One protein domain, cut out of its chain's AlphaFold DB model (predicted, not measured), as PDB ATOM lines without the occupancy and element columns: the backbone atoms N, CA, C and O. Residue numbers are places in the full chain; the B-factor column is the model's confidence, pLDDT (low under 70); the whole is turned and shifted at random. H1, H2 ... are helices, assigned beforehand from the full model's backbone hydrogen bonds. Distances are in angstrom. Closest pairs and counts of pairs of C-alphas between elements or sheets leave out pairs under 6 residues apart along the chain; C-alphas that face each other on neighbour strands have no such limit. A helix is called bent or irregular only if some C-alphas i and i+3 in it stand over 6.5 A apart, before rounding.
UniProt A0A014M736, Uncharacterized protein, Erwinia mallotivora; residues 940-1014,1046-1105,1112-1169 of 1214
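This is residues 940 to 1014, 1046 to 1105 and 1112 to 1169 of the 1214 residues of an uncharacterized protein of Erwinia mallotivora (UniProt A0A014M736). The model shows two lobes of helices, the larger one built on long H1 and H3, side by side and running opposite ways, with H5 packed across both, H12 across H1 and H5, and H2 at one end of the pair. The smaller lobe has H6 and H9 side by side, with H8 near H9 and short H7 beyond the end of H6; short H10 and H11 lead from H9 back to H12. The printed part has 193 residues with twelve named helices, H1 to H12 in chain order, and no named strand, and the class is all helix. The whole is compact, with a radius of gyration of the C-alphas of 18.2 A and spans of 55 by 43 by 33 A.

H1, residues 944 to 970, touches H3, residues 990 to 1009, opposite ways at a shallow tilt of 27 degrees; the closest C-alphas, of Ser 961 and Asp 1001, are 5.9 A apart. H2, residues 973 to 984, touches H3 with residues 973 to 977 alone, about perpendicular at 73 degrees, closest at the C-alphas of Asp 973 and Ala 990, 5.0 A. H4, residues 1011 to 1014, is close to H3 but not clearly touching, with the C-alphas of Leu 1007 and Arg 1014 closest, 5.9 A. H5, residues 1048 to 1063, touches H3 with residues 1059 to 1063 alone, at a steep tilt of 67 degrees, the C-alphas of Leu 1000 and Val 1063 being closest, 6.1 A. H12, residues 1157 to 1167, is the hub and touches H1, H2, H5 and H11, residues 1152 to 1155, the last only just and only at the corner, with 3 pairs of C-alphas within 8 A. Its closest C-alphas to H5 are those of Ser 1161 and His 1057, 5.3 A. H6, residues 1087 to 1099, touches H9, residues 1131 to 1144, opposite ways at a shallow tilt of 25 degrees, closest at the C-alphas of Val 1095 and Lys 1135, 7.2 A. H7, residues 1101 to 1104, only just touches H6, only at the corner, with 3 such pairs. H8, residues 1117 to 1123, only just touches H9, also with 3 pairs. H10, residues 1146 to 1150, and H11 meet only through their link. Every O i to N i+4 pair is within hydrogen-bond range in H1, H2, H3, H6, H8, H9, H10 and H12, and 7 of 12 are in H5; H4, H7 and H11 are too short for such a pair.

H1 begins at C-alpha 944, (-34.768, 75.272, -25.196), and measures 39.1 A from first to last C-alpha; H3 measures 28.0 A, H5 24.6 A, H9 19.6 A and H6 17.9 A. H5 is only just irregular, with C-alphas 1049 and 1052 6.9 A apart. H12 ends at C-alpha 1167, (-41.493, 45.013, -32.472).

The two C-alphas farthest apart, of Lys 941 and Ser 1132, are 56.7 A apart. Residues 1015 to 1045 and 1106 to 1111 are not printed, with C-alpha gaps of 21.3 A and 11.7 A. The link from H5 to H6 is long, 23 residues. Mean pLDDT of the printed part is 72.5; 68 residues are under 70, among them 1070 to 1105.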
ATOM      1  N   LYS A 940     -30.229  73.574 -23.581       83.25
ATOM      2  CA  LYS A 940     -31.414  73.992 -22.815       83.25
ATOM      3  C   LYS A 940     -31.453  75.496 -22.561       83.25
ATOM      4  O   LYS A 940     -32.526  76.092 -22.549       83.25
ATOM      5  N   LYS A 941     -30.288  76.106 -22.335       74.19
ATOM      6  CA  LYS A 941     -30.160  77.540 -22.054       74.19
ATOM      7  C   LYS A 941     -30.222  78.376 -23.327       74.19
ATOM      8  O   LYS A 941     -30.877  79.412 -23.323       74.19
ATOM      9  N   ILE A 942     -29.545  77.941 -24.391       67.38
ATOM     10  CA  ILE A 942     -29.387  78.743 -25.617       67.38
ATOM     11  C   ILE A 942     -30.459  78.455 -26.680       67.38
ATOM     12  O   ILE A 942     -30.762  79.323 -27.495       67.38
ATOM     13  N   ASN A 943     -31.052  77.258 -26.675       74.25
ATOM     14  CA  ASN A 943     -32.121  76.817 -27.572       74.25
ATOM     15  C   ASN A 943     -33.022  75.754 -26.886       74.25
ATOM     16  O   ASN A 943     -32.920  74.555 -27.175       74.25
ATOM     17  N   PRO A 944     -33.916  76.180 -25.968       75.31
ATOM     18  CA  PRO A 944     -34.768  75.272 -25.196       75.31
ATOM     19  C   PRO A 944     -35.715  74.435 -26.063       75.31
ATOM     20  O   PRO A 944     -36.053  73.319 -25.683       75.31
ATOM     21  N   GLU A 945     -36.110  74.928 -27.239       75.06
ATOM     22  CA  GLU A 945     -36.976  74.193 -28.169       75.06
ATOM     23  C   GLU A 945     -36.278  72.946 -28.721       75.06
ATOM     24  O   GLU A 945     -36.829  71.850 -28.652       75.06
ATOM     25  N   ARG A 946     -35.028  73.072 -29.192       79.56
ATOM     26  CA  ARG A 946     -34.247  71.910 -29.653       79.56
ATOM     27  C   ARG A 946     -33.917  70.944 -28.519       79.56
ATOM     28  O   ARG A 946     -33.950  69.737 -28.736       79.56
ATOM     29  N   TYR A 947     -33.655  71.451 -27.314       84.88
ATOM     30  CA  TYR A 947     -33.507  70.596 -26.133       84.88
ATOM     31  C   TYR A 947     -34.782  69.790 -25.855       84.88
ATOM     32  O   TYR A 947     -34.699  68.586 -25.639       84.88
ATOM     33  N   ASN A 948     -35.956  70.426 -25.909       80.56
ATOM     34  CA  ASN A 948     -37.233  69.746 -25.693       80.56
ATOM     35  C   ASN A 948     -37.534  68.729 -26.800       80.56
ATOM     36  O   ASN A 948     -38.006  67.641 -26.497       80.56
ATOM     37  N   ILE A 949     -37.235  69.047 -28.066       78.94
ATOM     38  CA  ILE A 949     -37.362  68.095 -29.181       78.94
ATOM     39  C   ILE A 949     -36.471  66.874 -28.936       78.94
ATOM     40  O   ILE A 949     -36.954  65.751 -29.029       78.94
ATOM     41  N   LEU A 950     -35.198  67.085 -28.583       82.44
ATOM     42  CA  LEU A 950     -34.279  65.993 -28.277       82.44
ATOM     43  C   LEU A 950     -34.792  65.158 -27.099       82.44
ATOM     44  O   LEU A 950     -34.904  63.946 -27.230       82.44
ATOM     45  N   LYS A 951     -35.168  65.794 -25.983       85.69
ATOM     46  CA  LYS A 951     -35.653  65.094 -24.787       85.69
ATOM     47  C   LYS A 951     -36.918  64.276 -25.068       85.69
ATOM     48  O   LYS A 951     -36.943  63.100 -24.737       85.69
ATOM     49  N   ASN A 952     -37.901  64.854 -25.760       79.94
ATOM     50  CA  ASN A 952     -39.115  64.137 -26.154       79.94
ATOM     51  C   ASN A 952     -38.803  62.944 -27.068       79.94
ATOM     52  O   ASN A 952     -39.457  61.910 -26.972       79.94
ATOM     53  N   THR A 953     -37.813  63.067 -27.957       80.56
ATOM     54  CA  THR A 953     -37.401  61.937 -28.793       80.56
ATOM     55  C   THR A 953     -36.778  60.815 -27.969       80.56
ATOM     56  O   THR A 953     -37.072  59.656 -28.240       80.56
ATOM     57  N   LEU A 954     -35.956  61.134 -26.967       84.88
ATOM     58  CA  LEU A 954     -35.392  60.120 -26.070       84.88
ATOM     59  C   LEU A 954     -36.490  59.437 -25.245       84.88
ATOM     60  O   LEU A 954     -36.509  58.216 -25.178       84.88
ATOM     61  N   ASP A 955     -37.465  60.198 -24.745       81.19
ATOM     62  CA  ASP A 955     -38.618  59.639 -24.025       81.19
ATOM     63  C   ASP A 955     -39.454  58.703 -24.930       81.19
ATOM     64  O   ASP A 955     -39.953  57.669 -24.487       81.19
ATOM     65  N   ASN A 956     -39.571  59.017 -26.228       79.00
ATOM     66  CA  ASN A 956     -40.198  58.114 -27.197       79.00
ATOM     67  C   ASN A 956     -39.380  56.828 -27.400       79.00
ATOM     68  O   ASN A 956     -39.967  55.764 -27.579       79.00
ATOM     69  N   ILE A 957     -38.048  56.916 -27.397       82.31
ATOM     70  CA  ILE A 957     -37.167  55.746 -27.522       82.31
ATOM     71  C   ILE A 957     -37.285  54.852 -26.283       82.31
ATOM     72  O   ILE A 957     -37.398  53.643 -26.453       82.31
ATOM     73  N   ASP A 958     -37.365  55.424 -25.077       82.75
ATOM     74  CA  ASP A 958     -37.627  54.668 -23.841       82.75
ATOM     75  C   ASP A 958     -38.961  53.904 -23.940       82.75
ATOM     76  O   ASP A 958     -39.026  52.702 -23.689       82.75
ATOM     77  N   SER A 959     -40.021  54.561 -24.423       80.62
ATOM     78  CA  SER A 959     -41.334  53.922 -24.615       80.62
ATOM     79  C   SER A 959     -41.324  52.811 -25.680       80.62
ATOM     80  O   SER A 959     -41.993  51.778 -25.528       80.62
ATOM     81  N   ILE A 960     -40.550  52.991 -26.757       82.19
ATOM     82  CA  ILE A 960     -40.294  51.939 -27.751       82.19
ATOM     83  C   ILE A 960     -39.589  50.762 -27.070       82.19
ATOM     84  O   ILE A 960     -40.043  49.632 -27.236       82.19
ATOM     85  N   SER A 961     -38.550  51.021 -26.271       85.56
ATOM     86  CA  SER A 961     -37.791  50.018 -25.508       85.56
ATOM     87  C   SER A 961     -38.706  49.150 -24.645       85.56
ATOM     88  O   SER A 961     -38.769  47.928 -24.813       85.56
ATOM     89  N   GLU A 962     -39.538  49.791 -23.819       83.12
ATOM     90  CA  GLU A 962     -40.517  49.120 -22.956       83.12
ATOM     91  C   GLU A 962     -41.473  48.225 -23.761       83.12
ATOM     92  O   GLU A 962     -41.769  47.084 -23.380       83.12
ATOM     93  N   SER A 963     -41.934  48.719 -24.913       81.12
ATOM     94  CA  SER A 963     -42.818  47.976 -25.810       81.12
ATOM     95  C   SER A 963     -42.113  46.772 -26.438       81.12
ATOM     96  O   SER A 963     -42.708  45.696 -26.532       81.12
ATOM     97  N   VAL A 964     -40.849  46.909 -26.843       84.06
ATOM     98  CA  VAL A 964     -40.060  45.810 -27.413       84.06
ATOM     99  C   VAL A 964     -39.827  44.714 -26.383       84.06
ATOM    100  O   VAL A 964     -40.109  43.551 -26.677       84.06
ATOM    101  N   VAL A 965     -39.394  45.063 -25.168       82.62
ATOM    102  CA  VAL A 965     -39.183  44.102 -24.071       82.62
ATOM    103  C   VAL A 965     -40.469  43.333 -23.774       82.62
ATOM    104  O   VAL A 965     -40.462  42.115 -23.582       82.62
ATOM    105  N   LYS A 966     -41.609  44.018 -23.780       84.75
ATOM    106  CA  LYS A 966     -42.908  43.390 -23.547       84.75
ATOM    107  C   LYS A 966     -43.316  42.439 -24.683       84.75
ATOM    108  O   LYS A 966     -43.748  41.322 -24.400       84.75
ATOM    109  N   ASN A 967     -43.141  42.845 -25.944       84.25
ATOM    110  CA  ASN A 967     -43.430  42.026 -27.133       84.25
ATOM    111  C   ASN A 967     -42.543  40.793 -27.213       84.25
ATOM    112  O   ASN A 967     -43.050  39.679 -27.342       84.25
ATOM    113  N   ILE A 968     -41.231  40.963 -27.069       85.31
ATOM    114  CA  ILE A 968     -40.289  39.856 -27.212       85.31
ATOM    115  C   ILE A 968     -40.472  38.795 -26.116       85.31
ATOM    116  O   ILE A 968     -40.261  37.611 -26.364       85.31
ATOM    117  N   ASN A 969     -40.920  39.198 -24.922       84.75
ATOM    118  CA  ASN A 969     -41.231  38.280 -23.826       84.75
ATOM    119  C   ASN A 969     -42.575  37.552 -24.000       84.75
ATOM    120  O   ASN A 969     -42.765  36.488 -23.411       84.75
ATOM    121  N   ALA A 970     -43.500  38.104 -24.790       82.75
ATOM    122  CA  ALA A 970     -44.788  37.482 -25.095       82.75
ATOM    123  C   ALA A 970     -44.719  36.493 -26.274       82.75
ATOM    124  O   ALA A 970     -45.603  35.649 -26.413       82.75
ATOM    125  N   MET A 971     -43.684  36.586 -27.112       85.38
ATOM    126  CA  MET A 971     -43.491  35.730 -28.282       85.38
ATOM    127  C   MET A 971     -42.761  34.427 -27.926       85.38
ATOM    128  O   MET A 971     -41.793  34.408 -27.161       85.38
ATOM    129  N   SER A 972     -43.189  33.319 -28.533       88.88
ATOM    130  CA  SER A 972     -42.424  32.069 -28.519       88.88
ATOM    131  C   SER A 972     -41.137  32.195 -29.341       88.88
ATOM    132  O   SER A 972     -41.047  33.012 -30.256       88.88
ATOM    133  N   ASP A 973     -40.142  31.346 -29.066       88.44
ATOM    134  CA  ASP A 973     -38.875  31.347 -29.810       88.44
ATOM    135  C   ASP A 973     -39.101  31.205 -31.329       88.44
ATOM    136  O   ASP A 973     -38.528  31.952 -32.116       88.44
ATOM    137  N   LEU A 974     -40.033  30.342 -31.748       80.19
ATOM    138  CA  LEU A 974     -40.376  30.174 -33.163       80.19
ATOM    139  C   LEU A 974     -41.009  31.435 -33.775       80.19
ATOM    140  O   LEU A 974     -40.773  31.746 -34.940       80.19
ATOM    141  N   GLU A 975     -41.829  32.161 -33.014       82.50
ATOM    142  CA  GLU A 975     -42.431  33.414 -33.481       82.50
ATOM    143  C   GLU A 975     -41.390  34.517 -33.637       82.50
ATOM    144  O   GLU A 975     -41.487  35.295 -34.583       82.50
ATOM    145  N   ILE A 976     -40.392  34.561 -32.753       86.00
ATOM    146  CA  ILE A 976     -39.283  35.520 -32.808       86.00
ATOM    147  C   ILE A 976     -38.419  35.250 -34.034       86.00
ATOM    148  O   ILE A 976     -38.175  36.157 -34.823       86.00
ATOM    149  N   GLU A 977     -38.017  33.995 -34.233       85.25
ATOM    150  CA  GLU A 977     -37.221  33.583 -35.393       85.25
ATOM    151  C   GLU A 977     -37.969  33.844 -36.701       85.25
ATOM    152  O   GLU A 977     -37.402  34.398 -37.643       85.25
ATOM    153  N   ARG A 978     -39.265  33.504 -36.752       81.25
ATOM    154  CA  ARG A 978     -40.102  33.748 -37.930       81.25
ATOM    155  C   ARG A 978     -40.264  35.238 -38.210       81.25
ATOM    156  O   ARG A 978     -40.113  35.638 -39.356       81.25
ATOM    157  N   HIS A 979     -40.583  36.051 -37.204       84.44
ATOM    158  CA  HIS A 979     -40.811  37.488 -37.391       84.44
ATOM    159  C   HIS A 979     -39.526  38.201 -37.819       84.44
ATOM    160  O   HIS A 979     -39.556  38.981 -38.772       84.44
ATOM    161  N   PHE A 980     -38.396  37.857 -37.194       82.44
ATOM    162  CA  PHE A 980     -37.084  38.346 -37.598       82.44
ATOM    163  C   PHE A 980     -36.765  37.946 -39.041       82.44
ATOM    164  O   PHE A 980     -36.436  38.815 -39.843       82.44
ATOM    165  N   PHE A 981     -36.952  36.675 -39.413       78.00
ATOM    166  CA  PHE A 981     -36.718  36.205 -40.781       78.00
ATOM    167  C   PHE A 981     -37.648  36.859 -41.811       78.00
ATOM    168  O   PHE A 981     -37.202  37.250 -42.884       78.00
ATOM    169  N   GLU A 982     -38.937  37.014 -41.508       73.50
ATOM    170  CA  GLU A 982     -39.897  37.686 -42.394       73.50
ATOM    171  C   GLU A 982     -39.523  39.149 -42.642       73.50
ATOM    172  O   GLU A 982     -39.770  39.673 -43.728       73.50
ATOM    173  N   MET A 983     -38.933  39.808 -41.643       69.81
ATOM    174  CA  MET A 983     -38.557  41.211 -41.739       69.81
ATOM    175  C   MET A 983     -37.199  41.423 -42.407       69.81
ATOM    176  O   MET A 983     -37.064  42.302 -43.255       69.81
ATOM    177  N   THR A 984     -36.198  40.643 -42.016       69.25
ATOM    178  CA  THR A 984     -34.803  40.871 -42.409       69.25
ATOM    179  C   THR A 984     -34.387  39.944 -43.548       69.25
ATOM    180  O   THR A 984     -33.589  40.312 -44.395       69.25
ATOM    181  N   SER A 985     -35.009  38.767 -43.672       68.69
ATOM    182  CA  SER A 985     -34.505  37.623 -44.453       68.69
ATOM    183  C   SER A 985     -33.194  37.028 -43.921       68.69
ATOM    184  O   SER A 985     -32.625  36.149 -44.571       68.69
ATOM    185  N   SER A 986     -32.754  37.443 -42.728       70.31
ATOM    186  CA  SER A 986     -31.660  36.834 -41.969       70.31
ATOM    187  C   SER A 986     -32.192  35.766 -41.010       70.31
ATOM    188  O   SER A 986     -33.260  35.902 -40.413       70.31
ATOM    189  N   ILE A 987     -31.435  34.678 -40.855       75.69
ATOM    190  CA  ILE A 987     -31.768  33.585 -39.937       75.69
ATOM    191  C   ILE A 987     -30.963  33.785 -38.659       75.69
ATOM    192  O   ILE A 987     -29.771  33.520 -38.645       75.69
ATOM    193  N   ALA A 988     -31.599  34.176 -37.565       81.75
ATOM    194  CA  ALA A 988     -30.957  34.201 -36.257       81.75
ATOM    195  C   ALA A 988     -31.762  33.375 -35.261       81.75
ATOM    196  O   ALA A 988     -32.981  33.293 -35.383       81.75
ATOM    197  N   SER A 989     -31.086  32.759 -34.287       86.25
ATOM    198  CA  SER A 989     -31.788  32.027 -33.233       86.25
ATOM    199  C   SER A 989     -32.539  33.001 -32.325       86.25
ATOM    200  O   SER A 989     -32.054  34.105 -32.061       86.25
ATOM    201  N   ALA A 990     -33.684  32.591 -31.778       87.12
ATOM    202  CA  ALA A 990     -34.422  33.409 -30.811       87.12
ATOM    203  C   ALA A 990     -33.550  33.827 -29.621       87.12
ATOM    204  O   ALA A 990     -33.709  34.924 -29.092       87.12
ATOM    205  N   LYS A 991     -32.598  32.973 -29.224       90.62
ATOM    206  CA  LYS A 991     -31.625  33.275 -28.173       90.62
ATOM    207  C   LYS A 991     -30.711  34.439 -28.558       90.62
ATOM    208  O   LYS A 991     -30.539  35.350 -27.755       90.62
ATOM    209  N   ASP A 992     -30.145  34.422 -29.763       87.50
ATOM    210  CA  ASP A 992     -29.254  35.490 -30.233       87.50
ATOM    211  C   ASP A 992     -30.018  36.809 -30.407       87.50
ATOM    212  O   ASP A 992     -29.528  37.859 -29.998       87.50
ATOM    213  N   ILE A 993     -31.250  36.739 -30.923       90.75
ATOM    214  CA  ILE A 993     -32.141  37.897 -31.060       90.75
ATOM    215  C   ILE A 993     -32.464  38.487 -29.681       90.75
ATOM    216  O   ILE A 993     -32.264  39.678 -29.466       90.75
ATOM    217  N   LYS A 994     -32.908  37.667 -28.718       91.50
ATOM    218  CA  LYS A 994     -33.217  38.119 -27.349       91.50
ATOM    219  C   LYS A 994     -32.008  38.752 -26.667       91.50
ATOM    220  O   LYS A 994     -32.152  39.803 -26.056       91.50
ATOM    221  N   ASN A 995     -30.829  38.140 -26.794       90.25
ATOM    222  CA  ASN A 995     -29.601  38.680 -26.216       90.25
ATOM    223  C   ASN A 995     -29.267  40.052 -26.812       90.25
ATOM    224  O   ASN A 995     -29.039  40.997 -26.063       90.25
ATOM    225  N   LYS A 996     -29.309  40.184 -28.143       90.94
ATOM    226  CA  LYS A 996     -28.991  41.443 -28.826       90.94
ATOM    227  C   LYS A 996     -30.000  42.553 -28.500       90.94
ATOM    228  O   LYS A 996     -29.609  43.698 -28.300       90.94
ATOM    229  N   LEU A 997     -31.286  42.217 -28.383       92.25
ATOM    230  CA  LEU A 997     -32.321  43.165 -27.955       92.25
ATOM    231  C   LEU A 997     -32.161  43.591 -26.490       92.25
ATOM    232  O   LEU A 997     -32.393  44.754 -26.182       92.25
ATOM    233  N   ALA A 998     -31.747  42.684 -25.600       89.00
ATOM    234  CA  ALA A 998     -31.490  43.000 -24.194       89.00
ATOM    235  C   ALA A 998     -30.240  43.878 -24.011       89.00
ATOM    236  O   ALA A 998     -30.233  44.786 -23.179       89.00
ATOM    237  N   GLU A 999     -29.190  43.638 -24.804       90.19
ATOM    238  CA  GLU A 999     -28.032  44.534 -24.889       90.19
ATOM    239  C   GLU A 999     -28.477  45.939 -25.314       90.19
ATOM    240  O   GLU A 999     -28.068  46.926 -24.703       90.19
ATOM    241  N   LEU A1000     -29.341  46.027 -26.333       91.25
ATOM    242  CA  LEU A1000     -29.827  47.298 -26.870       91.25
ATOM    243  C   LEU A1000     -30.713  48.055 -25.878       91.25
ATOM    244  O   LEU A1000     -30.533  49.254 -25.706       91.25
ATOM    245  N   ASP A1001     -31.607  47.357 -25.186       87.50
ATOM    246  CA  ASP A1001     -32.430  47.910 -24.104       87.50
ATOM    247  C   ASP A1001     -31.552  48.486 -22.977       87.50
ATOM    248  O   ASP A1001     -31.693  49.642 -22.586       87.50
ATOM    249  N   THR A1002     -30.520  47.739 -22.565       87.88
ATOM    250  CA  THR A1002     -29.534  48.211 -21.575       87.88
ATOM    251  C   THR A1002     -28.789  49.460 -22.058       87.88
ATOM    252  O   THR A1002     -28.468  50.353 -21.269       87.88
ATOM    253  N   ALA A1003     -28.477  49.532 -23.353       85.56
ATOM    254  CA  ALA A1003     -27.815  50.687 -23.940       85.56
ATOM    255  C   ALA A1003     -28.725  51.918 -24.020       85.56
ATOM    256  O   ALA A1003     -28.254  53.022 -23.733       85.56
ATOM    257  N   ILE A1004     -30.003  51.735 -24.370       89.38
ATOM    258  CA  ILE A1004     -31.026  52.789 -24.355       89.38
ATOM    259  C   ILE A1004     -31.127  53.371 -22.944       89.38
ATOM    260  O   ILE A1004     -30.901  54.570 -22.772       89.38
ATOM    261  N   ASP A1005     -31.319  52.520 -21.933       85.62
ATOM    262  CA  ASP A1005     -31.392  52.929 -20.527       85.62
ATOM    263  C   ASP A1005     -30.150  53.719 -20.093       85.62
ATOM    264  O   ASP A1005     -30.244  54.786 -19.476       85.62
ATOM    265  N   LEU A1006     -28.953  53.222 -20.422       82.94
ATOM    266  CA  LEU A1006     -27.695  53.863 -20.040       82.94
ATOM    267  C   LEU A1006     -27.507  55.229 -20.716       82.94
ATOM    268  O   LEU A1006     -27.059  56.179 -20.070       82.94
ATOM    269  N   LEU A1007     -27.804  55.332 -22.012       81.62
ATOM    270  CA  LEU A1007     -27.601  56.559 -22.780       81.62
ATOM    271  C   LEU A1007     -28.663  57.613 -22.443       81.62
ATOM    272  O   LEU A1007     -28.313  58.788 -22.298       81.62
ATOM    273  N   ASN A1008     -29.917  57.205 -22.236       86.06
ATOM    274  CA  ASN A1008     -31.023  58.114 -21.937       86.06
ATOM    275  C   ASN A1008     -31.025  58.583 -20.475       86.06
ATOM    276  O   ASN A1008     -31.289  59.761 -20.211       86.06
ATOM    277  N   SER A1009     -30.650  57.722 -19.520       80.00
ATOM    278  CA  SER A1009     -30.552  58.107 -18.101       80.00
ATOM    279  C   SER A1009     -29.459  59.147 -17.821       80.00
ATOM    280  O   SER A1009     -29.590  59.940 -16.887       80.00
ATOM    281  N   ASP A1010     -28.415  59.197 -18.652       85.06
ATOM    282  CA  ASP A1010     -27.307  60.158 -18.571       85.06
ATOM    283  C   ASP A1010     -27.263  61.093 -19.798       85.06
ATOM    284  O   ASP A1010     -26.198  61.560 -20.212       85.06
ATOM    285  N   PHE A1011     -28.421  61.387 -20.408       84.06
ATOM    286  CA  PHE A1011     -28.457  62.065 -21.710       84.06
ATOM    287  C   PHE A1011     -27.732  63.420 -21.720       84.06
ATOM    288  O   PHE A1011     -27.127  63.797 -22.723       84.06
ATOM    289  N   GLU A1012     -27.731  64.134 -20.590       83.88
ATOM    290  CA  GLU A1012     -27.059  65.428 -20.448       83.88
ATOM    291  C   GLU A1012     -25.538  65.356 -20.658       83.88
ATOM    292  O   GLU A1012     -24.937  66.361 -21.040       83.88
ATOM    293  N   ASN A1013     -24.928  64.178 -20.473       82.19
ATOM    294  CA  ASN A1013     -23.497  63.935 -20.675       82.19
ATOM    295  C   ASN A1013     -23.196  62.990 -21.848       82.19
ATOM    296  O   ASN A1013     -22.035  62.877 -22.266       82.19
ATOM    297  N   ARG A1014     -24.217  62.286 -22.354       83.25
ATOM    298  CA  ARG A1014     -24.091  61.257 -23.396       83.25
ATOM    299  C   ARG A1014     -24.420  61.745 -24.798       83.25
ATOM    300  O   ARG A1014     -23.958  61.123 -25.748       83.25
ATOM    301  N   SER A1046     -33.927  69.233 -38.688       68.44
ATOM    302  CA  SER A1046     -34.651  69.613 -39.910       68.44
ATOM    303  C   SER A1046     -35.667  68.561 -40.360       68.44
ATOM    304  O   SER A1046     -36.518  68.874 -41.191       68.44
ATOM    305  N   SER A1047     -35.581  67.343 -39.814       63.91
ATOM    306  CA  SER A1047     -36.492  66.228 -40.083       63.91
ATOM    307  C   SER A1047     -36.889  65.547 -38.765       63.91
ATOM    308  O   SER A1047     -36.340  64.500 -38.414       63.91
ATOM    309  N   PRO A1048     -37.815  66.144 -37.987       57.22
ATOM    310  CA  PRO A1048     -38.247  65.582 -36.709       57.22
ATOM    311  C   PRO A1048     -38.805  64.159 -36.842       57.22
ATOM    312  O   PRO A1048     -38.648  63.371 -35.915       57.22
ATOM    313  N   GLU A1049     -39.406  63.805 -37.989       52.91
ATOM    314  CA  GLU A1049     -39.902  62.445 -38.238       52.91
ATOM    315  C   GLU A1049     -38.778  61.400 -38.373       52.91
ATOM    316  O   GLU A1049     -39.005  60.228 -38.084       52.91
ATOM    317  N   ALA A1050     -37.569  61.806 -38.779       63.38
ATOM    318  CA  ALA A1050     -36.409  60.919 -38.914       63.38
ATOM    319  C   ALA A1050     -35.539  60.858 -37.642       63.38
ATOM    320  O   ALA A1050     -34.707  59.963 -37.510       63.38
ATOM    321  N   LEU A1051     -35.735  61.780 -36.691       76.88
ATOM    322  CA  LEU A1051     -34.887  61.933 -35.503       76.88
ATOM    323  C   LEU A1051     -34.946  60.714 -34.564       76.88
ATOM    324  O   LEU A1051     -33.910  60.303 -34.051       76.88
ATOM    325  N   THR A1052     -36.122  60.106 -34.360       80.06
ATOM    326  CA  THR A1052     -36.266  58.902 -33.514       80.06
ATOM    327  C   THR A1052     -35.516  57.711 -34.095       80.06
ATOM    328  O   THR A1052     -34.763  57.059 -33.378       80.06
ATOM    329  N   GLN A1053     -35.691  57.447 -35.391       78.81
ATOM    330  CA  GLN A1053     -34.986  56.356 -36.059       78.81
ATOM    331  C   GLN A1053     -33.483  56.626 -36.113       78.81
ATOM    332  O   GLN A1053     -32.711  55.726 -35.817       78.81
ATOM    333  N   GLY A1054     -33.075  57.854 -36.444       81.50
ATOM    334  CA  GLY A1054     -31.666  58.236 -36.493       81.50
ATOM    335  C   GLY A1054     -30.979  58.050 -35.142       81.50
ATOM    336  O   GLY A1054     -29.945  57.404 -35.071       81.50
ATOM    337  N   ILE A1055     -31.581  58.519 -34.042       88.25
ATOM    338  CA  ILE A1055     -31.008  58.298 -32.707       88.25
ATOM    339  C   ILE A1055     -30.990  56.808 -32.353       88.25
ATOM    340  O   ILE A1055     -29.997  56.341 -31.804       88.25
ATOM    341  N   LEU A1056     -32.049  56.054 -32.658       88.00
ATOM    342  CA  LEU A1056     -32.081  54.621 -32.371       88.00
ATOM    343  C   LEU A1056     -31.015  53.857 -33.169       88.00
ATOM    344  O   LEU A1056     -30.342  53.011 -32.594       88.00
ATOM    345  N   HIS A1057     -30.818  54.193 -34.447       90.69
ATOM    346  CA  HIS A1057     -29.711  53.711 -35.272       90.69
ATOM    347  C   HIS A1057     -28.370  53.984 -34.572       90.69
ATOM    348  O   HIS A1057     -27.626  53.044 -34.303       90.69
ATOM    349  N   GLU A1058     -28.108  55.215 -34.124       90.50
ATOM    350  CA  GLU A1058     -26.860  55.510 -33.405       90.50
ATOM    351  C   GLU A1058     -26.712  54.716 -32.103       90.50
ATOM    352  O   GLU A1058     -25.629  54.228 -31.780       90.50
ATOM    353  N   ILE A1059     -27.796  54.538 -31.345       91.69
ATOM    354  CA  ILE A1059     -27.769  53.723 -30.126       91.69
ATOM    355  C   ILE A1059     -27.390  52.273 -30.462       91.69
ATOM    356  O   ILE A1059     -26.632  51.666 -29.706       91.69
ATOM    357  N   THR A1060     -27.828  51.712 -31.593       91.00
ATOM    358  CA  THR A1060     -27.485  50.323 -31.945       91.00
ATOM    359  C   THR A1060     -25.985  50.084 -32.116       91.00
ATOM    360  O   THR A1060     -25.508  48.989 -31.809       91.00
ATOM    361  N   HIS A1061     -25.191  51.085 -32.502       90.62
ATOM    362  CA  HIS A1061     -23.729  50.938 -32.571       90.62
ATOM    363  C   HIS A1061     -23.065  50.710 -31.208       90.62
ATOM    364  O   HIS A1061     -21.920  50.257 -31.141       90.62
ATOM    365  N   SER A1062     -23.766  50.997 -30.108       87.94
ATOM    366  CA  SER A1062     -23.277  50.715 -28.756       87.94
ATOM    367  C   SER A1062     -23.326  49.233 -28.373       87.94
ATOM    368  O   SER A1062     -22.704  48.857 -27.380       87.94
ATOM    369  N   VAL A1063     -23.999  48.401 -29.176       88.62
ATOM    370  CA  VAL A1063     -24.139  46.950 -28.968       88.62
ATOM    371  C   VAL A1063     -23.469  46.135 -30.073       88.62
ATOM    372  O   VAL A1063     -23.975  45.101 -30.517       88.62
ATOM    373  N   ASP A1064     -22.303  46.617 -30.513       86.31
ATOM    374  CA  ASP A1064     -21.429  45.979 -31.503       86.31
ATOM    375  C   ASP A1064     -22.105  45.719 -32.859       86.31
ATOM    376  O   ASP A1064     -21.891  44.684 -33.493       86.31
ATOM    377  N   THR A1065     -22.927  46.672 -33.307       88.69
ATOM    378  CA  THR A1065     -23.411  46.716 -34.692       88.69
ATOM    379  C   THR A1065     -22.560  47.652 -35.547       88.69
ATOM    380  O   THR A1065     -21.921  48.582 -35.042       88.69
ATOM    381  N   GLU A1066     -22.569  47.410 -36.852       86.19
ATOM    382  CA  GLU A1066     -21.890  48.215 -37.866       86.19
ATOM    383  C   GLU A1066     -22.865  48.601 -38.986       86.19
ATOM    384  O   GLU A1066     -23.928  47.995 -39.143       86.19
ATOM    385  N   ASP A1067     -22.468  49.570 -39.807       80.38
ATOM    386  CA  ASP A1067     -23.199  49.982 -41.008       80.38
ATOM    387  C   ASP A1067     -22.871  49.077 -42.200       80.38
ATOM    388  O   ASP A1067     -22.193  49.458 -43.163       80.38
ATOM    389  N   TYR A1068     -23.323  47.826 -42.132       76.31
ATOM    390  CA  TYR A1068     -23.133  46.881 -43.228       76.31
ATOM    391  C   TYR A1068     -24.028  47.193 -44.430       76.31
ATOM    392  O   TYR A1068     -23.647  46.885 -45.563       76.31
ATOM    393  N   LEU A1069     -25.218  47.755 -44.206       71.88
ATOM    394  CA  LEU A1069     -26.206  48.064 -45.237       71.88
ATOM    395  C   LEU A1069     -27.050  49.271 -44.816       71.88
ATOM    396  O   LEU A1069     -27.717  49.193 -43.785       71.88
ATOM    397  N   TYR A1070     -27.112  50.308 -45.658       67.06
ATOM    398  CA  TYR A1070     -28.038  51.426 -45.454       67.06
ATOM    399  C   TYR A1070     -29.361  51.178 -46.180       67.06
ATOM    400  O   TYR A1070     -29.389  50.998 -47.401       67.06
ATOM    401  N   PHE A1071     -30.484  51.204 -45.458       61.78
ATOM    402  CA  PHE A1071     -31.797  51.182 -46.105       61.78
ATOM    403  C   PHE A1071     -32.111  52.555 -46.717       61.78
ATOM    404  O   PHE A1071     -31.883  53.601 -46.112       61.78
ATOM    405  N   ASN A1072     -32.730  52.576 -47.900       50.72
ATOM    406  CA  ASN A1072     -33.255  53.809 -48.493       50.72
ATOM    407  C   ASN A1072     -34.597  54.172 -47.824       50.72
ATOM    408  O   ASN A1072     -35.683  53.985 -48.386       50.72
ATOM    409  N   VAL A1073     -34.527  54.582 -46.556       46.03
ATOM    410  CA  VAL A1073     -35.699  54.741 -45.691       46.03
ATOM    411  C   VAL A1073     -36.367  56.088 -45.923       46.03
ATOM    412  O   VAL A1073     -36.118  57.078 -45.249       46.03
ATOM    413  N   ASP A1074     -37.308  56.114 -46.857       40.41
ATOM    414  CA  ASP A1074     -38.236  57.232 -47.037       40.41
ATOM    415  C   ASP A1074     -39.497  57.012 -46.166       40.41
ATOM    416  O   ASP A1074     -40.629  56.902 -46.664       40.41
ATOM    417  N   LEU A1075     -39.303  56.856 -44.845       39.53
ATOM    418  CA  LEU A1075     -40.389  56.659 -43.865       39.53
ATOM    419  C   LEU A1075     -41.270  57.910 -43.710       39.53
ATOM    420  O   LEU A1075     -42.461  57.782 -43.417       39.53
ATOM    421  N   ALA A1076     -40.736  59.096 -44.025       33.47
ATOM    422  CA  ALA A1076     -41.472  60.365 -44.033       33.47
ATOM    423  C   ALA A1076     -42.660  60.372 -45.018       33.47
ATOM    424  O   ALA A1076     -43.612  61.133 -44.854       33.47
ATOM    425  N   SER A1077     -42.666  59.484 -46.020       33.97
ATOM    426  CA  SER A1077     -43.764  59.396 -46.990       33.97
ATOM    427  C   SER A1077     -45.053  58.775 -46.429       33.97
ATOM    428  O   SER A1077     -46.071  58.770 -47.123       33.97
ATOM    429  N   GLY A1078     -45.036  58.191 -45.221       32.75
ATOM    430  CA  GLY A1078     -46.211  57.550 -44.611       32.75
ATOM    431  C   GLY A1078     -46.802  56.387 -45.425       32.75
ATOM    432  O   GLY A1078     -47.894  55.907 -45.124       32.75
ATOM    433  N   THR A1079     -46.113  55.929 -46.478       31.00
ATOM    434  CA  THR A1079     -46.632  54.893 -47.381       31.00
ATOM    435  C   THR A1079     -46.300  53.474 -46.941       31.00
ATOM    436  O   THR A1079     -46.890  52.544 -47.490       31.00
ATOM    437  N   GLY A1080     -45.368  53.276 -45.998       34.56
ATOM    438  CA  GLY A1080     -44.932  51.952 -45.525       34.56
ATOM    439  C   GLY A1080     -44.454  50.996 -46.632       34.56
ATOM    440  O   GLY A1080     -44.208  49.827 -46.368       34.56
ATOM    441  N   ARG A1081     -44.350  51.456 -47.889       33.06
ATOM    442  CA  ARG A1081     -44.087  50.602 -49.058       33.06
ATOM    443  C   ARG A1081     -42.605  50.428 -49.357       33.06
ATOM    444  O   ARG A1081     -42.273  49.488 -50.063       33.06
ATOM    445  N   LYS A1082     -41.733  51.314 -48.865       37.25
ATOM    446  CA  LYS A1082     -40.291  51.267 -49.163       37.25
ATOM    447  C   LYS A1082     -39.435  50.592 -48.086       37.25
ATOM    448  O   LYS A1082     -38.284  50.303 -48.364       37.25
ATOM    449  N   VAL A1083     -39.978  50.304 -46.900       41.38
ATOM    450  CA  VAL A1083     -39.211  49.692 -45.787       41.38
ATOM    451  C   VAL A1083     -38.967  48.192 -46.001       41.38
ATOM    452  O   VAL A1083     -38.169  47.586 -45.304       41.38
ATOM    453  N   TYR A1084     -39.611  47.589 -47.000       47.59
ATOM    454  CA  TYR A1084     -39.535  46.154 -47.262       47.59
ATOM    455  C   TYR A1084     -38.826  45.850 -48.583       47.59
ATOM    456  O   TYR A1084     -39.381  45.163 -49.436       47.59
ATOM    457  N   GLN A1085     -37.613  46.375 -48.767       50.47
ATOM    458  CA  GLN A1085     -36.635  45.641 -49.570       50.47
ATOM    459  C   GLN A1085     -35.967  44.642 -48.632       50.47
ATOM    460  O   GLN A1085     -35.407  45.038 -47.613       50.47
ATOM    461  N   SER A1086     -36.083  43.347 -48.931       52.75
ATOM    462  CA  SER A1086     -35.424  42.316 -48.117       52.75
ATOM    463  C   SER A1086     -33.906  42.543 -48.102       52.75
ATOM    464  O   SER A1086     -33.350  43.012 -49.096       52.75
ATOM    465  N   GLU A1087     -33.193  42.179 -47.027       55.28
ATOM    466  CA  GLU A1087     -31.716  42.241 -47.029       55.28
ATOM    467  C   GLU A1087     -31.135  41.437 -48.194       55.28
ATOM    468  O   GLU A1087     -30.113  41.805 -48.762       55.28
ATOM    469  N   LYS A1088     -31.847  40.384 -48.614       54.47
ATOM    470  CA  LYS A1088     -31.566  39.627 -49.832       54.47
ATOM    471  C   LYS A1088     -31.651  40.487 -51.095       54.47
ATOM    472  O   LYS A1088     -30.744  40.420 -51.907       54.47
ATOM    473  N   GLU A1089     -32.684  41.309 -51.261       58.31
ATOM    474  CA  GLU A1089     -32.794  42.246 -52.387       58.31
ATOM    475  C   GLU A1089     -31.719  43.336 -52.344       58.31
ATOM    476  O   GLU A1089     -31.248  43.752 -53.399       58.31
ATOM    477  N   MET A1090     -31.298  43.781 -51.157       60.00
ATOM    478  CA  MET A1090     -30.201  44.748 -51.021       60.00
ATOM    479  C   MET A1090     -28.825  44.120 -51.262       60.00
ATOM    480  O   MET A1090     -27.968  44.759 -51.869       60.00
ATOM    481  N   LEU A1091     -28.619  42.866 -50.854       57.25
ATOM    482  CA  LEU A1091     -27.442  42.060 -51.192       57.25
ATOM    483  C   LEU A1091     -27.422  41.711 -52.685       57.25
ATOM    484  O   LEU A1091     -26.369  41.780 -53.309       57.25
ATOM    485  N   ASP A1092     -28.571  41.406 -53.286       59.03
ATOM    486  CA  ASP A1092     -28.704  41.180 -54.725       59.03
ATOM    487  C   ASP A1092     -28.429  42.480 -55.494       59.03
ATOM    488  O   ASP A1092     -27.695  42.453 -56.477       59.03
ATOM    489  N   GLN A1093     -28.914  43.633 -55.013       59.91
ATOM    490  CA  GLN A1093     -28.563  44.954 -55.550       59.91
ATOM    491  C   GLN A1093     -27.077  45.281 -55.369       59.91
ATOM    492  O   GLN A1093     -26.478  45.821 -56.294       59.91
ATOM    493  N   TYR A1094     -26.462  44.904 -54.246       59.09
ATOM    494  CA  TYR A1094     -25.028  45.087 -53.993       59.09
ATOM    495  C   TYR A1094     -24.194  44.276 -54.982       59.09
ATOM    496  O   TYR A1094     -23.285  44.784 -55.642       59.09
ATOM    497  N   VAL A1095     -24.557  43.001 -55.139       57.53
ATOM    498  CA  VAL A1095     -23.945  42.087 -56.099       57.53
ATOM    499  C   VAL A1095     -24.174  42.597 -57.523       57.53
ATOM    500  O   VAL A1095     -23.225  42.613 -58.307       57.53
ATOM    501  N   SER A1096     -25.377  43.079 -57.853       58.09
ATOM    502  CA  SER A1096     -25.706  43.659 -59.158       58.09
ATOM    503  C   SER A1096     -24.920  44.941 -59.451       58.09
ATOM    504  O   SER A1096     -24.338  45.057 -60.529       58.09
ATOM    505  N   ALA A1097     -24.808  45.856 -58.490       55.59
ATOM    506  CA  ALA A1097     -24.036  47.094 -58.599       55.59
ATOM    507  C   ALA A1097     -22.539  46.819 -58.809       55.59
ATOM    508  O   ALA A1097     -21.899  47.474 -59.627       55.59
ATOM    509  N   MET A1098     -21.990  45.788 -58.158       52.28
ATOM    510  CA  MET A1098     -20.627  45.318 -58.427       52.28
ATOM    511  C   MET A1098     -20.494  44.552 -59.753       52.28
ATOM    512  O   MET A1098     -19.387  44.352 -60.251       52.28
ATOM    513  N   THR A1099     -21.589  44.066 -60.345       48.50
ATOM    514  CA  THR A1099     -21.558  43.406 -61.664       48.50
ATOM    515  C   THR A1099     -21.587  44.348 -62.852       48.50
ATOM    516  O   THR A1099     -21.113  43.945 -63.914       48.50
ATOM    517  N   ASP A1100     -22.063  45.575 -62.669       52.62
ATOM    518  CA  ASP A1100     -22.250  46.532 -63.750       52.62
ATOM    519  C   ASP A1100     -20.991  47.399 -63.947       52.62
ATOM    520  O   ASP A1100     -20.819  48.460 -63.338       52.62
ATOM    521  N   ASP A1101     -20.093  46.915 -64.812       49.16
ATOM    522  CA  ASP A1101     -18.756  47.467 -65.111       49.16
ATOM    523  C   ASP A1101     -18.792  48.936 -65.598       49.16
ATOM    524  O   ASP A1101     -17.794  49.652 -65.610       49.16
ATOM    525  N   THR A1102     -19.974  49.428 -65.981       46.25
ATOM    526  CA  THR A1102     -20.160  50.775 -66.535       46.25
ATOM    527  C   THR A1102     -20.437  51.858 -65.490       46.25
ATOM    528  O   THR A1102     -20.234  53.044 -65.774       46.25
ATOM    529  N   SER A1103     -20.867  51.483 -64.279       43.88
ATOM    530  CA  SER A1103     -21.299  52.437 -63.244       43.88
ATOM    531  C   SER A1103     -20.255  52.676 -62.148       43.88
ATOM    532  O   SER A1103     -20.178  53.792 -61.628       43.88
ATOM    533  N   ALA A1104     -19.407  51.683 -61.860       42.38
ATOM    534  CA  ALA A1104     -18.327  51.788 -60.876       42.38
ATOM    535  C   ALA A1104     -17.124  52.607 -61.390       42.38
ATOM    536  O   ALA A1104     -16.453  53.271 -60.610       42.38
ATOM    537  N   ALA A1105     -16.874  52.619 -62.705       37.97
ATOM    538  CA  ALA A1105     -15.720  53.303 -63.300       37.97
ATOM    539  C   ALA A1105     -15.951  54.795 -63.633       37.97
ATOM    540  O   ALA A1105     -14.991  55.527 -63.857       37.97
ATOM    541  N   TYR A1112     -20.773  54.424 -53.322       40.88
ATOM    542  CA  TYR A1112     -22.174  54.081 -53.549       40.88
ATOM    543  C   TYR A1112     -22.970  54.446 -52.275       40.88
ATOM    544  O   TYR A1112     -22.554  54.005 -51.203       40.88
ATOM    545  N   PRO A1113     -24.097  55.185 -52.349       42.31
ATOM    546  CA  PRO A1113     -24.810  55.700 -51.167       42.31
ATOM    547  C   PRO A1113     -25.489  54.635 -50.281       42.31
ATOM    548  O   PRO A1113     -26.450  54.948 -49.592       42.31
ATOM    549  N   GLY A1114     -25.071  53.369 -50.353       49.31
ATOM    550  CA  GLY A1114     -25.765  52.244 -49.724       49.31
ATOM    551  C   GLY A1114     -24.880  51.188 -49.061       49.31
ATOM    552  O   GLY A1114     -25.432  50.282 -48.444       49.31
ATOM    553  N   TYR A1115     -23.546  51.265 -49.165       55.41
ATOM    554  CA  TYR A1115     -22.659  50.196 -48.676       55.41
ATOM    555  C   TYR A1115     -21.419  50.778 -47.988       55.41
ATOM    556  O   TYR A1115     -20.604  51.438 -48.634       55.41
ATOM    557  N   GLY A1116     -21.303  50.566 -46.673       57.81
ATOM    558  CA  GLY A1116     -20.242  51.121 -45.832       57.81
ATOM    559  C   GLY A1116     -18.891  50.402 -45.967       57.81
ATOM    560  O   GLY A1116     -18.788  49.296 -46.500       57.81
ATOM    561  N   MET A1117     -17.825  51.011 -45.430       63.53
ATOM    562  CA  MET A1117     -16.502  50.366 -45.295       63.53
ATOM    563  C   MET A1117     -16.581  49.045 -44.511       63.53
ATOM    564  O   MET A1117     -15.887  48.084 -44.850       63.53
ATOM    565  N   ALA A1118     -17.491  48.969 -43.536       69.38
ATOM    566  CA  ALA A1118     -17.764  47.770 -42.753       69.38
ATOM    567  C   ALA A1118     -18.216  46.586 -43.624       69.38
ATOM    568  O   ALA A1118     -17.840  45.448 -43.350       69.38
ATOM    569  N   THR A1119     -18.963  46.820 -44.711       70.50
ATOM    570  CA  THR A1119     -19.379  45.771 -45.656       70.50
ATOM    571  C   THR A1119     -18.168  45.139 -46.342       70.50
ATOM    572  O   THR A1119     -18.082  43.916 -46.456       70.50
ATOM    573  N   ASN A1120     -17.200  45.954 -46.774       72.50
ATOM    574  CA  ASN A1120     -15.981  45.456 -47.410       72.50
ATOM    575  C   ASN A1120     -15.126  44.653 -46.428       72.50
ATOM    576  O   ASN A1120     -14.720  43.535 -46.748       72.50
ATOM    577  N   GLU A1121     -14.925  45.166 -45.215       74.81
ATOM    578  CA  GLU A1121     -14.191  44.464 -44.159       74.81
ATOM    579  C   GLU A1121     -14.865  43.133 -43.783       74.81
ATOM    580  O   GLU A1121     -14.205  42.096 -43.681       74.81
ATOM    581  N   TYR A1122     -16.196  43.122 -43.689       75.00
ATOM    582  CA  TYR A1122     -16.984  41.936 -43.358       75.00
ATOM    583  C   TYR A1122     -16.774  40.769 -44.330       75.00
ATOM    584  O   TYR A1122     -16.638  39.607 -43.913       75.00
ATOM    585  N   PHE A1123     -16.727  41.085 -45.628       73.88
ATOM    586  CA  PHE A1123     -16.480  40.127 -46.704       73.88
ATOM    587  C   PHE A1123     -14.986  39.899 -46.980       73.88
ATOM    588  O   PHE A1123     -14.666  39.073 -47.830       73.88
ATOM    589  N   GLY A1124     -14.073  40.578 -46.275       77.06
ATOM    590  CA  GLY A1124     -12.627  40.487 -46.513       77.06
ATOM    591  C   GLY A1124     -12.199  41.076 -47.860       77.06
ATOM    592  O   GLY A1124     -11.217  40.630 -48.452       77.06
ATOM    593  N   ILE A1125     -12.964  42.039 -48.369       77.38
ATOM    594  CA  ILE A1125     -12.715  42.721 -49.634       77.38
ATOM    595  C   ILE A1125     -11.643  43.782 -49.413       77.38
ATOM    596  O   ILE A1125     -11.852  44.735 -48.668       77.38
ATOM    597  N   THR A1126     -10.514  43.648 -50.105       77.00
ATOM    598  CA  THR A1126      -9.467  44.674 -50.132       77.00
ATOM    599  C   THR A1126      -9.522  45.477 -51.428       77.00
ATOM    600  O   THR A1126      -9.981  44.994 -52.472       77.00
ATOM    601  N   ASP A1127      -8.994  46.700 -51.401       71.19
ATOM    602  CA  ASP A1127      -8.888  47.546 -52.600       71.19
ATOM    603  C   ASP A1127      -8.023  46.907 -53.694       71.19
ATOM    604  O   ASP A1127      -8.233  47.153 -54.879       71.19
ATOM    605  N   SER A1128      -7.109  46.013 -53.305       72.31
ATOM    606  CA  SER A1128      -6.230  45.262 -54.204       72.31
ATOM    607  C   SER A1128      -6.884  44.066 -54.912       72.31
ATOM    608  O   SER A1128      -6.272  43.506 -55.821       72.31
ATOM    609  N   MET A1129      -8.098  43.649 -54.530       74.81
ATOM    610  CA  MET A1129      -8.790  42.524 -55.173       74.81
ATOM    611  C   MET A1129      -9.389  42.908 -56.529       74.81
ATOM    612  O   MET A1129      -9.998  43.971 -56.678       74.81
ATOM    613  N   SER A1130      -9.306  42.008 -57.514       77.12
ATOM    614  CA  SER A1130     -10.011  42.202 -58.784       77.12
ATOM    615  C   SER A1130     -11.529  42.115 -58.583       77.12
ATOM    616  O   SER A1130     -12.018  41.423 -57.689       77.12
ATOM    617  N   LEU A1131     -12.313  42.773 -59.444       66.94
ATOM    618  CA  LEU A1131     -13.779  42.729 -59.371       66.94
ATOM    619  C   LEU A1131     -14.335  41.292 -59.450       66.94
ATOM    620  O   LEU A1131     -15.353  40.975 -58.834       66.94
ATOM    621  N   SER A1132     -13.656  40.412 -60.191       70.69
ATOM    622  CA  SER A1132     -13.996  38.988 -60.288       70.69
ATOM    623  C   SER A1132     -13.749  38.248 -58.969       70.69
ATOM    624  O   SER A1132     -14.582  37.439 -58.550       70.69
ATOM    625  N   ASP A1133     -12.648  38.558 -58.285       75.62
ATOM    626  CA  ASP A1133     -12.307  37.951 -56.994       75.62
ATOM    627  C   ASP A1133     -13.259  38.428 -55.899       75.62
ATOM    628  O   ASP A1133     -13.772  37.602 -55.148       75.62
ATOM    629  N   LYS A1134     -13.608  39.724 -55.883       73.62
ATOM    630  CA  LYS A1134     -14.626  40.286 -54.974       73.62
ATOM    631  C   LYS A1134     -15.968  39.559 -55.128       73.62
ATOM    632  O   LYS A1134     -16.535  39.083 -54.148       73.62
ATOM    633  N   LYS A1135     -16.446  39.376 -56.368       66.94
ATOM    634  CA  LYS A1135     -17.691  38.634 -56.670       66.94
ATOM    635  C   LYS A1135     -17.634  37.182 -56.216       66.94
ATOM    636  O   LYS A1135     -18.616  36.662 -55.688       66.94
ATOM    637  N   THR A1136     -16.506  36.523 -56.463       74.94
ATOM    638  CA  THR A1136     -16.307  35.121 -56.091       74.94
ATOM    639  C   THR A1136     -16.298  34.975 -54.576       74.94
ATOM    640  O   THR A1136     -16.998  34.111 -54.058       74.94
ATOM    641  N   LEU A1137     -15.608  35.870 -53.870       75.94
ATOM    642  CA  LEU A1137     -15.524  35.890 -52.415       75.94
ATOM    643  C   LEU A1137     -16.880  36.165 -51.761       75.94
ATOM    644  O   LEU A1137     -17.261  35.448 -50.841       75.94
ATOM    645  N   ILE A1138     -17.655  37.126 -52.269       70.88
ATOM    646  CA  ILE A1138     -19.008  37.408 -51.765       70.88
ATOM    647  C   ILE A1138     -19.933  36.217 -52.009       70.88
ATOM    648  O   ILE A1138     -20.593  35.762 -51.080       70.88
ATOM    649  N   LYS A1139     -19.951  35.648 -53.223       68.75
ATOM    650  CA  LYS A1139     -20.769  34.459 -53.523       68.75
ATOM    651  C   LYS A1139     -20.368  33.264 -52.665       68.75
ATOM    652  O   LYS A1139     -21.238  32.585 -52.136       68.75
ATOM    653  N   GLN A1140     -19.071  33.018 -52.494       69.56
ATOM    654  CA  GLN A1140     -18.573  31.961 -51.617       69.56
ATOM    655  C   GLN A1140     -18.929  32.234 -50.156       69.56
ATOM    656  O   GLN A1140     -19.299  31.302 -49.456       69.56
ATOM    657  N   THR A1141     -18.891  33.485 -49.700       68.69
ATOM    658  CA  THR A1141     -19.294  33.855 -48.335       68.69
ATOM    659  C   THR A1141     -20.802  33.703 -48.135       68.69
ATOM    660  O   THR A1141     -21.213  33.218 -47.092       68.69
ATOM    661  N   LEU A1142     -21.633  34.008 -49.134       66.12
ATOM    662  CA  LEU A1142     -23.085  33.781 -49.092       66.12
ATOM    663  C   LEU A1142     -23.458  32.291 -49.135       66.12
ATOM    664  O   LEU A1142     -24.404  31.878 -48.474       66.12
ATOM    665  N   ILE A1143     -22.710  31.479 -49.889       62.91
ATOM    666  CA  ILE A1143     -22.953  30.033 -50.024       62.91
ATOM    667  C   ILE A1143     -22.395  29.250 -48.824       62.91
ATOM    668  O   ILE A1143     -23.042  28.322 -48.344       62.91
ATOM    669  N   ASN A1144     -21.206  29.612 -48.333       55.41
ATOM    670  CA  ASN A1144     -20.476  28.862 -47.304       55.41
ATOM    671  C   ASN A1144     -20.594  29.475 -45.905       55.41
ATOM    672  O   ASN A1144     -20.392  28.786 -44.909       55.41
ATOM    673  N   GLY A1145     -20.874  30.773 -45.805       56.66
ATOM    674  CA  GLY A1145     -20.811  31.537 -44.561       56.66
ATOM    675  C   GLY A1145     -22.044  31.392 -43.685       56.66
ATOM    676  O   GLY A1145     -22.378  32.367 -43.025       56.66
ATOM    677  N   GLY A1146     -22.684  30.215 -43.675       59.00
ATOM    678  CA  GLY A1146     -23.967  29.928 -43.024       59.00
ATOM    679  C   GLY A1146     -24.199  30.752 -41.761       59.00
ATOM    680  O   GLY A1146     -25.040  31.630 -41.776       59.00
ATOM    681  N   GLU A1147     -23.394  30.579 -40.711       56.81
ATOM    682  CA  GLU A1147     -23.565  31.314 -39.445       56.81
ATOM    683  C   GLU A1147     -23.183  32.808 -39.505       56.81
ATOM    684  O   GLU A1147     -23.793  33.628 -38.821       56.81
ATOM    685  N   LYS A1148     -22.195  33.176 -40.331       62.09
ATOM    686  CA  LYS A1148     -21.719  34.559 -40.473       62.09
ATOM    687  C   LYS A1148     -22.805  35.397 -41.158       62.09
ATOM    688  O   LYS A1148     -23.319  36.340 -40.578       62.09
ATOM    689  N   VAL A1149     -23.252  34.995 -42.345       62.97
ATOM    690  CA  VAL A1149     -24.307  35.684 -43.117       62.97
ATOM    691  C   VAL A1149     -25.635  35.712 -42.361       62.97
ATOM    692  O   VAL A1149     -26.306  36.735 -42.355       62.97
ATOM    693  N   ASN A1150     -25.957  34.639 -41.639       63.38
ATOM    694  CA  ASN A1150     -27.141  34.540 -40.785       63.38
ATOM    695  C   ASN A1150     -27.194  35.595 -39.662       63.38
ATOM    696  O   ASN A1150     -28.278  36.011 -39.258       63.38
ATOM    697  N   LYS A1151     -26.036  36.069 -39.186       65.56
ATOM    698  CA  LYS A1151     -25.929  37.106 -38.149       65.56
ATOM    699  C   LYS A1151     -25.782  38.524 -38.715       65.56
ATOM    700  O   LYS A1151     -25.766  39.469 -37.931       65.56
ATOM    701  N   LEU A1152     -25.717  38.691 -40.041       73.81
ATOM    702  CA  LEU A1152     -25.555  40.003 -40.675       73.81
ATOM    703  C   LEU A1152     -26.702  40.949 -40.300       73.81
ATOM    704  O   LEU A1152     -26.433  42.066 -39.876       73.81
ATOM    705  N   GLY A1153     -27.953  40.481 -40.350       75.62
ATOM    706  CA  GLY A1153     -29.098  41.307 -39.964       75.62
ATOM    707  C   GLY A1153     -29.163  41.649 -38.471       75.62
ATOM    708  O   GLY A1153     -29.704  42.686 -38.107       75.62
ATOM    709  N   LEU A1154     -28.581  40.826 -37.589       82.50
ATOM    710  CA  LEU A1154     -28.488  41.155 -36.158       82.50
ATOM    711  C   LEU A1154     -27.386  42.171 -35.852       82.50
ATOM    712  O   LEU A1154     -27.481  42.891 -34.861       82.50
ATOM    713  N   ASN A1155     -26.346  42.206 -36.684       86.50
ATOM    714  CA  ASN A1155     -25.179  43.058 -36.486       86.50
ATOM    715  C   ASN A1155     -25.202  44.313 -37.375       86.50
ATOM    716  O   ASN A1155     -24.261  45.098 -37.318       86.50
ATOM    717  N   ASN A1156     -26.243  44.508 -38.188       86.56
ATOM    718  CA  ASN A1156     -26.441  45.722 -38.975       86.56
ATOM    719  C   ASN A1156     -27.283  46.730 -38.181       86.56
ATOM    720  O   ASN A1156     -28.419  46.418 -37.817       86.56
ATOM    721  N   ALA A1157     -26.747  47.926 -37.934       86.19
ATOM    722  CA  ALA A1157     -27.380  48.969 -37.113       86.19
ATOM    723  C   ALA A1157     -28.782  49.348 -37.621       86.19
ATOM    724  O   ALA A1157     -29.778  49.384 -36.889       86.19
ATOM    725  N   ASP A1158     -28.887  49.526 -38.931       82.19
ATOM    726  CA  ASP A1158     -30.125  49.830 -39.634       82.19
ATOM    727  C   ASP A1158     -31.168  48.706 -39.552       82.19
ATOM    728  O   ASP A1158     -32.356  48.960 -39.339       82.19
ATOM    729  N   THR A1159     -30.740  47.447 -39.679       81.81
ATOM    730  CA  THR A1159     -31.654  46.295 -39.580       81.81
ATOM    731  C   THR A1159     -32.146  46.138 -38.156       81.81
ATOM    732  O   THR A1159     -33.346  45.956 -37.935       81.81
ATOM    733  N   LEU A1160     -31.236  46.235 -37.187       85.81
ATOM    734  CA  LEU A1160     -31.570  46.077 -35.786       85.81
ATOM    735  C   LEU A1160     -32.499  47.198 -35.315       85.81
ATOM    736  O   LEU A1160     -33.509  46.895 -34.690       85.81
ATOM    737  N   SER A1161     -32.230  48.459 -35.670       86.31
ATOM    738  CA  SER A1161     -33.095  49.597 -35.321       86.31
ATOM    739  C   SER A1161     -34.480  49.493 -35.969       86.31
ATOM    740  O   SER A1161     -35.491  49.671 -35.285       86.31
ATOM    741  N   ALA A1162     -34.566  49.113 -37.249       80.00
ATOM    742  CA  ALA A1162     -35.843  48.884 -37.920       80.00
ATOM    743  C   ALA A1162     -36.623  47.724 -37.277       80.00
ATOM    744  O   ALA A1162     -37.824  47.850 -37.021       80.00
ATOM    745  N   TYR A1163     -35.952  46.606 -36.983       85.25
ATOM    746  CA  TYR A1163     -36.560  45.455 -36.314       85.25
ATOM    747  C   TYR A1163     -37.068  45.827 -34.918       85.25
ATOM    748  O   TYR A1163     -38.212  45.509 -34.584       85.25
ATOM    749  N   TYR A1164     -36.278  46.589 -34.159       87.00
ATOM    750  CA  TYR A1164     -36.642  47.125 -32.849       87.00
ATOM    751  C   TYR A1164     -37.925  47.967 -32.921       87.00
ATOM    752  O   TYR A1164     -38.897  47.695 -32.220       87.00
ATOM    753  N   MET A1165     -37.994  48.919 -33.855       81.12
ATOM    754  CA  MET A1165     -39.200  49.728 -34.073       81.12
ATOM    755  C   MET A1165     -40.407  48.879 -34.495       81.12
ATOM    756  O   MET A1165     -41.527  49.124 -34.043       81.12
ATOM    757  N   SER A1166     -40.191  47.851 -35.319       79.44
ATOM    758  CA  SER A1166     -41.261  46.956 -35.767       79.44
ATOM    759  C   SER A1166     -41.866  46.132 -34.633       79.44
ATOM    760  O   SER A1166     -43.076  45.898 -34.630       79.44
ATOM    761  N   LEU A1167     -41.042  45.720 -33.664       79.75
ATOM    762  CA  LEU A1167     -41.493  45.013 -32.472       79.75
ATOM    763  C   LEU A1167     -42.335  45.934 -31.593       79.75
ATOM    764  O   LEU A1167     -43.324  45.475 -31.045       79.75
ATOM    765  N   ALA A1168     -42.040  47.236 -31.549       74.75
ATOM    766  CA  ALA A1168     -42.901  48.236 -30.913       74.75
ATOM    767  C   ALA A1168     -44.174  48.583 -31.721       74.75
ATOM    768  O   ALA A1168     -44.929  49.471 -31.331       74.75
ATOM    769  N   GLY A1169     -44.436  47.907 -32.847       65.62
ATOM    770  CA  GLY A1169     -45.621  48.130 -33.682       65.62
ATOM    771  C   GLY A1169     -45.494  49.287 -34.680       65.62
ATOM    772  O   GLY A1169     -46.461  49.615 -35.372       65.62
TER     773      GLY A1169